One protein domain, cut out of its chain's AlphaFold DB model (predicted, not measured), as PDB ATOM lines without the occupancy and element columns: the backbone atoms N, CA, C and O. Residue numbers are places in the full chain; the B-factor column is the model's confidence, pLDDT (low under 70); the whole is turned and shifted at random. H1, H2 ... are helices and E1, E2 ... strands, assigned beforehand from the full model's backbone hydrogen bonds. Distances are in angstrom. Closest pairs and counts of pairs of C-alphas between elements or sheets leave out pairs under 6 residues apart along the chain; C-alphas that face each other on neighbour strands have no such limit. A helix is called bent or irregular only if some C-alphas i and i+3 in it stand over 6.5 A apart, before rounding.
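Overview. This is residues 12 to 60 of the 68 residues of an uncharacterized protein of candidate division NC10 bacterium (UniProt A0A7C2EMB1). One long helix, H2, makes an arm on a loosely formed body, a flat open curve of chain built mostly of loops; residues 50 to 60, which belong to H2, stick out from it. The rest of that curve is made by the short strand E1, the short helix H1 directly after it, the looping stretch before E1 and the long link from H1 to H2. The printed part has 49 residues, with one named strand and two named helices in the order E1, H1, H2, and its class is mostly helix. The whole is loose, with a radius of gyration of the C-alphas of 12.9 A, and flat, spanning 41 by 24 by 13 A, with the arm of H2 making much of the length.

Arrangement. H2, residues 43 to 60, is the longest helix, with 18 residues, and it stands free over residues 50 to 60, where no C-alpha 8 or more residues away along the chain comes within 10 A. H1, residues 25 to 31, is apart from H2, and a long link with 11 residues between them joins the two. E1, residues 22 to 24, is also apart from H2. E1 and H1 meet only through their link, which is tight, with 0 residues between them. E1 pairs with no named strand, but its residues 22 to 23 have a short antiparallel pairing with residues 12 to 13. Every O i to N i+4 pair is within hydrogen-bond range in H2; in H1 it is 2 of 3.

Along the chain. H2 begins at C-alpha 43, at (70.866, 91.319, 19.108), and ends at C-alpha 60, at (71.619, 68.295, 7.153), 26.0 A from first to last C-alpha. H1 measures 10.6 A from Ser 25 to His 31; it is neither bent nor irregular, but only just: C-alphas 28 and 31 are 6.4 A apart. E1 measures 6.7 A from Met 22, whose C-alpha is at (61.110, 101.613, 8.008), to Pro 24.

Size, cuts and confidence. The two C-alphas farthest apart are those of Asp 26, in H1, and Glu 60, in H2, at 41.2 A. Without residues 50 to 60 the body has 38 residues, spans 25 by 24 by 10 A and has a radius of gyration of 10.0 A. The printed part has no cut from residue 12 to residue 60, and the link from H1 to H2 is the long one. The mean pLDDT of the printed part is 83.9, and the model's confidence is low, under 70, at residues 29 to 31, which belong to H1.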
ATOM      1  N   ALA A  12      64.467 103.314   4.265       88.25
ATOM      2  CA  ALA A  12      64.650 101.984   3.696       88.25
ATOM      3  C   ALA A  12      64.014 100.917   4.598       88.25
ATOM      4  O   ALA A  12      63.863 101.110   5.805       88.25
ATOM      5  N   PHE A  13      63.646  99.768   4.027       88.88
ATOM      6  CA  PHE A  13      63.157  98.636   4.813       88.88
ATOM      7  C   PHE A  13      64.311  97.783   5.341       88.88
ATOM      8  O   PHE A  13      65.187  97.364   4.584       88.88
ATOM      9  N   CYS A  14      64.279  97.466   6.635       82.25
ATOM     10  CA  CYS A  14      65.216  96.514   7.226       82.25
ATOM     11  C   CYS A  14      64.906  95.085   6.747       82.25
ATOM     12  O   CYS A  14      63.804  94.589   6.976       82.25
ATOM     13  N   ARG A  15      65.882  94.406   6.123       77.06
ATOM     14  CA  ARG A  15      65.730  93.013   5.644       77.06
ATOM     15  C   ARG A  15      65.837  91.961   6.751       77.06
ATOM     16  O   ARG A  15      65.343  90.859   6.570       77.06
ATOM     17  N   ALA A  16      66.489  92.294   7.864       75.44
ATOM     18  CA  ALA A  16      66.701  91.377   8.983       75.44
ATOM     19  C   ALA A  16      65.532  91.357   9.981       75.44
ATOM     20  O   ALA A  16      65.423  90.438  10.786       75.44
ATOM     21  N   TYR A  17      64.666  92.375   9.968       81.06
ATOM     22  CA  TYR A  17      63.549  92.457  10.905       81.06
ATOM     23  C   TYR A  17      62.363  91.627  10.386       81.06
ATOM     24  O   TYR A  17      62.075  91.673   9.190       81.06
ATOM     25  N   PRO A  18      61.634  90.898  11.251       78.62
ATOM     26  CA  PRO A  18      60.558  89.997  10.820       78.62
ATOM     27  C   PRO A  18      59.351  90.716  10.201       78.62
ATOM     28  O   PRO A  18      58.494  90.077   9.597       78.62
ATOM     29  N   VAL A  19      59.270  92.042  10.333       86.75
ATOM     30  CA  VAL A  19      58.237  92.881   9.713       86.75
ATOM     31  C   VAL A  19      58.868  94.060   8.973       86.75
ATOM     32  O   VAL A  19      60.022  94.412   9.219       86.75
ATOM     33  N   LYS A  20      58.102  94.700   8.078       88.25
ATOM     34  CA  LYS A  20      58.530  95.849   7.256       88.25
ATOM     35  C   LYS A  20      58.819  97.093   8.104       88.25
ATOM     36  O   LYS A  20      58.040  98.041   8.145       88.25
ATOM     37  N   LYS A  21      59.966  97.089   8.775       87.69
ATOM     38  CA  LYS A  21      60.446  98.203   9.585       87.69
ATOM     39  C   LYS A  21      61.097  99.245   8.685       87.69
ATOM     40  O   LYS A  21      62.104  98.951   8.041       87.69
ATOM     41  N   MET A  22      60.522 100.444   8.659       91.56
ATOM     42  CA  MET A  22      61.110 101.613   8.008       91.56
ATOM     43  C   MET A  22      62.246 102.162   8.872       91.56
ATOM     44  O   MET A  22      62.079 102.367  10.076       91.56
ATOM     45  N   VAL A  23      63.399 102.389   8.256       87.12
ATOM     46  CA  VAL A  23      64.587 102.956   8.891       87.12
ATOM     47  C   VAL A  23      64.980 104.216   8.117       87.12
ATOM     48  O   VAL A  23      65.220 104.110   6.914       87.12
ATOM     49  N   PRO A  24      65.026 105.393   8.765       89.62
ATOM     50  CA  PRO A  24      65.481 106.634   8.139       89.62
ATOM     51  C   PRO A  24      66.888 106.503   7.555       89.62
ATOM     52  O   PRO A  24      67.797 106.018   8.231       89.62
ATOM     53  N   SER A  25      67.063 106.902   6.296       86.06
ATOM     54  CA  SER A  25      68.312 106.721   5.545       86.06
ATOM     55  C   SER A  25      69.497 107.470   6.162       86.06
ATOM     56  O   SER A  25      70.612 106.953   6.174       86.06
ATOM     57  N   ASP A  26      69.252 108.646   6.734       82.19
ATOM     58  CA  ASP A  26      70.216 109.440   7.504       82.19
ATOM     59  C   ASP A  26      70.762 108.665   8.716       82.19
ATOM     60  O   ASP A  26      71.961 108.686   9.002       82.19
ATOM     61  N   ARG A  27      69.904 107.881   9.379       75.88
ATOM     62  CA  ARG A  27      70.293 107.034  10.518       75.88
ATOM     63  C   ARG A  27      71.004 105.753  10.097       75.88
ATOM     64  O   ARG A  27      71.741 105.187  10.903       75.88
ATOM     65  N   ILE A  28      70.802 105.298   8.858       75.75
ATOM     66  CA  ILE A  28      71.550 104.166   8.292       75.75
ATOM     67  C   ILE A  28      73.018 104.563   8.062       75.75
ATOM     68  O   ILE A  28      73.913 103.759   8.286       75.75
ATOM     69  N   GLN A  29      73.282 105.804   7.651       68.44
ATOM     70  CA  GLN A  29      74.627 106.231   7.253       68.44
ATOM     71  C   GLN A  29      75.517 106.681   8.419       68.44
ATOM     72  O   GLN A  29      76.722 106.463   8.367       68.44
ATOM     73  N   ALA A  30      74.955 107.299   9.463       64.19
ATOM     74  CA  ALA A  30      75.771 107.906  10.519       64.19
ATOM     75  C   ALA A  30      76.121 106.952  11.679       64.19
ATOM     76  O   ALA A  30      77.220 107.029  12.218       64.19
ATOM     77  N   HIS A  31      75.207 106.057  12.079       65.56
ATOM     78  CA  HIS A  31      75.344 105.264  13.316       65.56
ATOM     79  C   HIS A  31      74.661 103.890  13.244       65.56
ATOM     80  O   HIS A  31      74.228 103.338  14.258       65.56
ATOM     81  N   CYS A  32      74.504 103.329  12.046       72.88
ATOM     82  CA  CYS A  32      73.874 102.027  11.915       72.88
ATOM     83  C   CYS A  32      74.865 100.923  12.257       72.88
ATOM     84  O   CYS A  32      75.831 100.696  11.537       72.88
ATOM     85  N   ILE A  33      74.569 100.182  13.324       81.06
ATOM     86  CA  ILE A  33      75.316  98.975  13.687       81.06
ATOM     87  C   ILE A  33      75.369  97.967  12.529       81.06
ATOM     88  O   ILE A  33      76.330  97.233  12.384       81.06
ATOM     89  N   CYS A  34      74.365  97.960  11.645       78.06
ATOM     90  CA  CYS A  34      74.337  97.061  10.491       78.06
ATOM     91  C   CYS A  34      75.423  97.363   9.445       78.06
ATOM     92  O   CYS A  34      75.667  96.524   8.585       78.06
ATOM     93  N   THR A  35      76.012  98.561   9.466       77.31
ATOM     94  CA  THR A  35      77.088  98.977   8.554       77.31
ATOM     95  C   THR A  35      78.414  99.201   9.282       77.31
ATOM     96  O   THR A  35      79.366  99.655   8.653       77.31
ATOM     97  N   SER A  36      78.486  98.929  10.591       82.75
ATOM     98  CA  SER A  36      79.728  98.994  11.367       82.75
ATOM     99  C   SER A  36      80.431  97.638  11.400       82.75
ATOM    100  O   SER A  36      79.834  96.603  11.114       82.75
ATOM    101  N   GLU A  37      81.703  97.632  11.796       85.88
ATOM    102  CA  GLU A  37      82.466  96.393  12.017       85.88
ATOM    103  C   GLU A  37      81.933  95.577  13.204       85.88
ATOM    104  O   GLU A  37      82.159  94.379  13.273       85.88
ATOM    105  N   THR A  38      81.175  96.212  14.101       87.81
ATOM    106  CA  THR A  38      80.534  95.611  15.281       87.81
ATOM    107  C   THR A  38      79.096  95.144  15.018       87.81
ATOM    108  O   THR A  38      78.264  95.094  15.926       87.81
ATOM    109  N   PHE A  39      78.751  94.844  13.763       85.69
ATOM    110  CA  PHE A  39      77.394  94.423  13.396       85.69
ATOM    111  C   PHE A  39      76.955  93.129  14.096       85.69
ATOM    112  O   PHE A  39      75.759  92.930  14.327       85.69
ATOM    113  N   ASP A  40      77.902  92.264  14.455       87.19
ATOM    114  CA  ASP A  40      77.662  90.991  15.129       87.19
ATOM    115  C   ASP A  40      77.253  91.150  16.603       87.19
ATOM    116  O   ASP A  40      76.673  90.226  17.178       87.19
ATOM    117  N   ASP A  41      77.447  92.333  17.198       88.31
ATOM    118  CA  ASP A  41      76.889  92.696  18.507       88.31
ATOM    119  C   ASP A  41      75.393  93.032  18.453       88.31
ATOM    120  O   ASP A  41      74.727  93.126  19.489       88.31
ATOM    121  N   CYS A  42      74.817  93.187  17.256       84.50
ATOM    122  CA  CYS A  42      73.398  93.472  17.113       84.50
ATOM    123  C   CYS A  42      72.553  92.267  17.582       84.50
ATOM    124  O   CYS A  42      72.652  91.181  17.004       84.50
ATOM    125  N   PRO A  43      71.648  92.433  18.567       86.38
ATOM    126  CA  PRO A  43      70.866  91.319  19.108       86.38
ATOM    127  C   PRO A  43      69.968  90.666  18.052       86.38
ATOM    128  O   PRO A  43      69.812  89.449  18.044       86.38
ATOM    129  N   LEU A  44      69.439  91.457  17.112       83.44
ATOM    130  CA  LEU A  44      68.653  90.943  15.991       83.44
ATOM    131  C   LEU A  44      69.506  90.095  15.042       83.44
ATOM    132  O   LEU A  44      69.046  89.060  14.571       83.44
ATOM    133  N   PHE A  45      70.736  90.530  14.756       85.50
ATOM    134  CA  PHE A  45      71.649  89.761  13.913       85.50
ATOM    135  C   PHE A  45      71.950  88.403  14.557       85.50
ATOM    136  O   PHE A  45      71.784  87.375  13.904       85.50
ATOM    137  N   ARG A  46      72.277  88.387  15.858       90.69
ATOM    138  CA  ARG A  46      72.514  87.150  16.621       90.69
ATOM    139  C   ARG A  46      71.308  86.210  16.611       90.69
ATOM    140  O   ARG A  46      71.472  85.018  16.372       90.69
ATOM    141  N   GLU A  47      70.106  86.740  16.827       91.50
ATOM    142  CA  GLU A  47      68.870  85.949  16.788       91.50
ATOM    143  C   GLU A  47      68.636  85.322  15.405       91.50
ATOM    144  O   GLU A  47      68.336  84.131  15.300       91.50
ATOM    145  N   VAL A  48      68.789  86.105  14.330       87.69
ATOM    146  CA  VAL A  48      68.600  85.617  12.958       87.69
ATOM    147  C   VAL A  48      69.634  84.547  12.613       87.69
ATOM    148  O   VAL A  48      69.249  83.506  12.086       87.69
ATOM    149  N   MET A  49      70.910  84.758  12.943       90.88
ATOM    150  CA  MET A  49      71.961  83.766  12.696       90.88
ATOM    151  C   MET A  49      71.690  82.456  13.441       90.88
ATOM    152  O   MET A  49      71.693  81.403  12.814       90.88
ATOM    153  N   ALA A  50      71.306  82.516  14.721       91.69
ATOM    154  CA  ALA A  50      70.952  81.319  15.488       91.69
ATOM    155  C   ALA A  50      69.789  80.528  14.855       91.69
ATOM    156  O   ALA A  50      69.796  79.294  14.824       91.69
ATOM    157  N   ARG A  51      68.786  81.229  14.310       89.94
ATOM    158  CA  ARG A  51      67.666  80.601  13.589       89.94
ATOM    159  C   ARG A  51      68.111  79.953  12.278       89.94
ATOM    160  O   ARG A  51      67.626  78.870  11.961       89.94
ATOM    161  N   LEU A  52      69.005  80.600  11.529       89.38
ATOM    162  CA  LEU A  52      69.554  80.056  10.283       89.38
ATOM    163  C   LEU A  52      70.414  78.817  10.546       89.38
ATOM    164  O   LEU A  52      70.249  77.818   9.851       89.38
ATOM    165  N   ASP A  53      71.251  78.845  11.582       92.38
ATOM    166  CA  ASP A  53      72.067  77.698  11.990       92.38
ATOM    167  C   ASP A  53      71.185  76.507  12.390       92.38
ATOM    168  O   ASP A  53      71.427  75.375  11.971       92.38
ATOM    169  N   THR A  54      70.102  76.769  13.131       92.38
ATOM    170  CA  THR A  54      69.120  75.739  13.512       92.38
ATOM    171  C   THR A  54      68.422  75.139  12.287       92.38
ATOM    172  O   THR A  54      68.242  73.925  12.212       92.38
ATOM    173  N   ALA A  55      68.034  75.973  11.316       89.31
ATOM    174  CA  ALA A  55      67.394  75.513  10.084       89.31
ATOM    175  C   ALA A  55      68.346  74.659   9.231       89.31
ATOM    176  O   ALA A  55      67.956  73.592   8.759       89.31
ATOM    177  N   LYS A  56      69.608  75.083   9.107       89.62
ATOM    178  CA  LYS A  56      70.637  74.347   8.369       89.62
ATOM    179  C   LYS A  56      70.913  72.974   8.991       89.62
ATOM    180  O   LYS A  56      70.911  71.975   8.278       89.62
ATOM    181  N   ALA A  57      71.050  72.913  10.317       87.56
ATOM    182  CA  ALA A  57      71.246  71.654  11.031       87.56
ATOM    183  C   ALA A  57      70.067  70.678  10.836       87.56
ATOM    184  O   ALA A  57      70.273  69.468  10.744       87.56
ATOM    185  N   ALA A  58      68.835  71.193  10.743       84.12
ATOM    186  CA  ALA A  58      67.653  70.380  10.464       84.12
ATOM    187  C   ALA A  58      67.633  69.823   9.025       84.12
ATOM    188  O   ALA A  58      67.230  68.676   8.830       84.12
ATOM    189  N   GLU A  59      68.094  70.588   8.029       80.88
ATOM    190  CA  GLU A  59      68.248  70.103   6.646       80.88
ATOM    191  C   GLU A  59      69.349  69.038   6.522       80.88
ATOM    192  O   GLU A  59      69.143  68.002   5.886       80.88
ATOM    193  N   GLU A  60      70.496  69.242   7.174       74.38
ATOM    194  CA  GLU A  60      71.619  68.295   7.153       74.38
ATOM    195  C   GLU A  60      71.269  66.975   7.865       74.38
ATOM    196  O   GLU A  60      71.641  65.901   7.392       74.38
TER     197      GLU A  60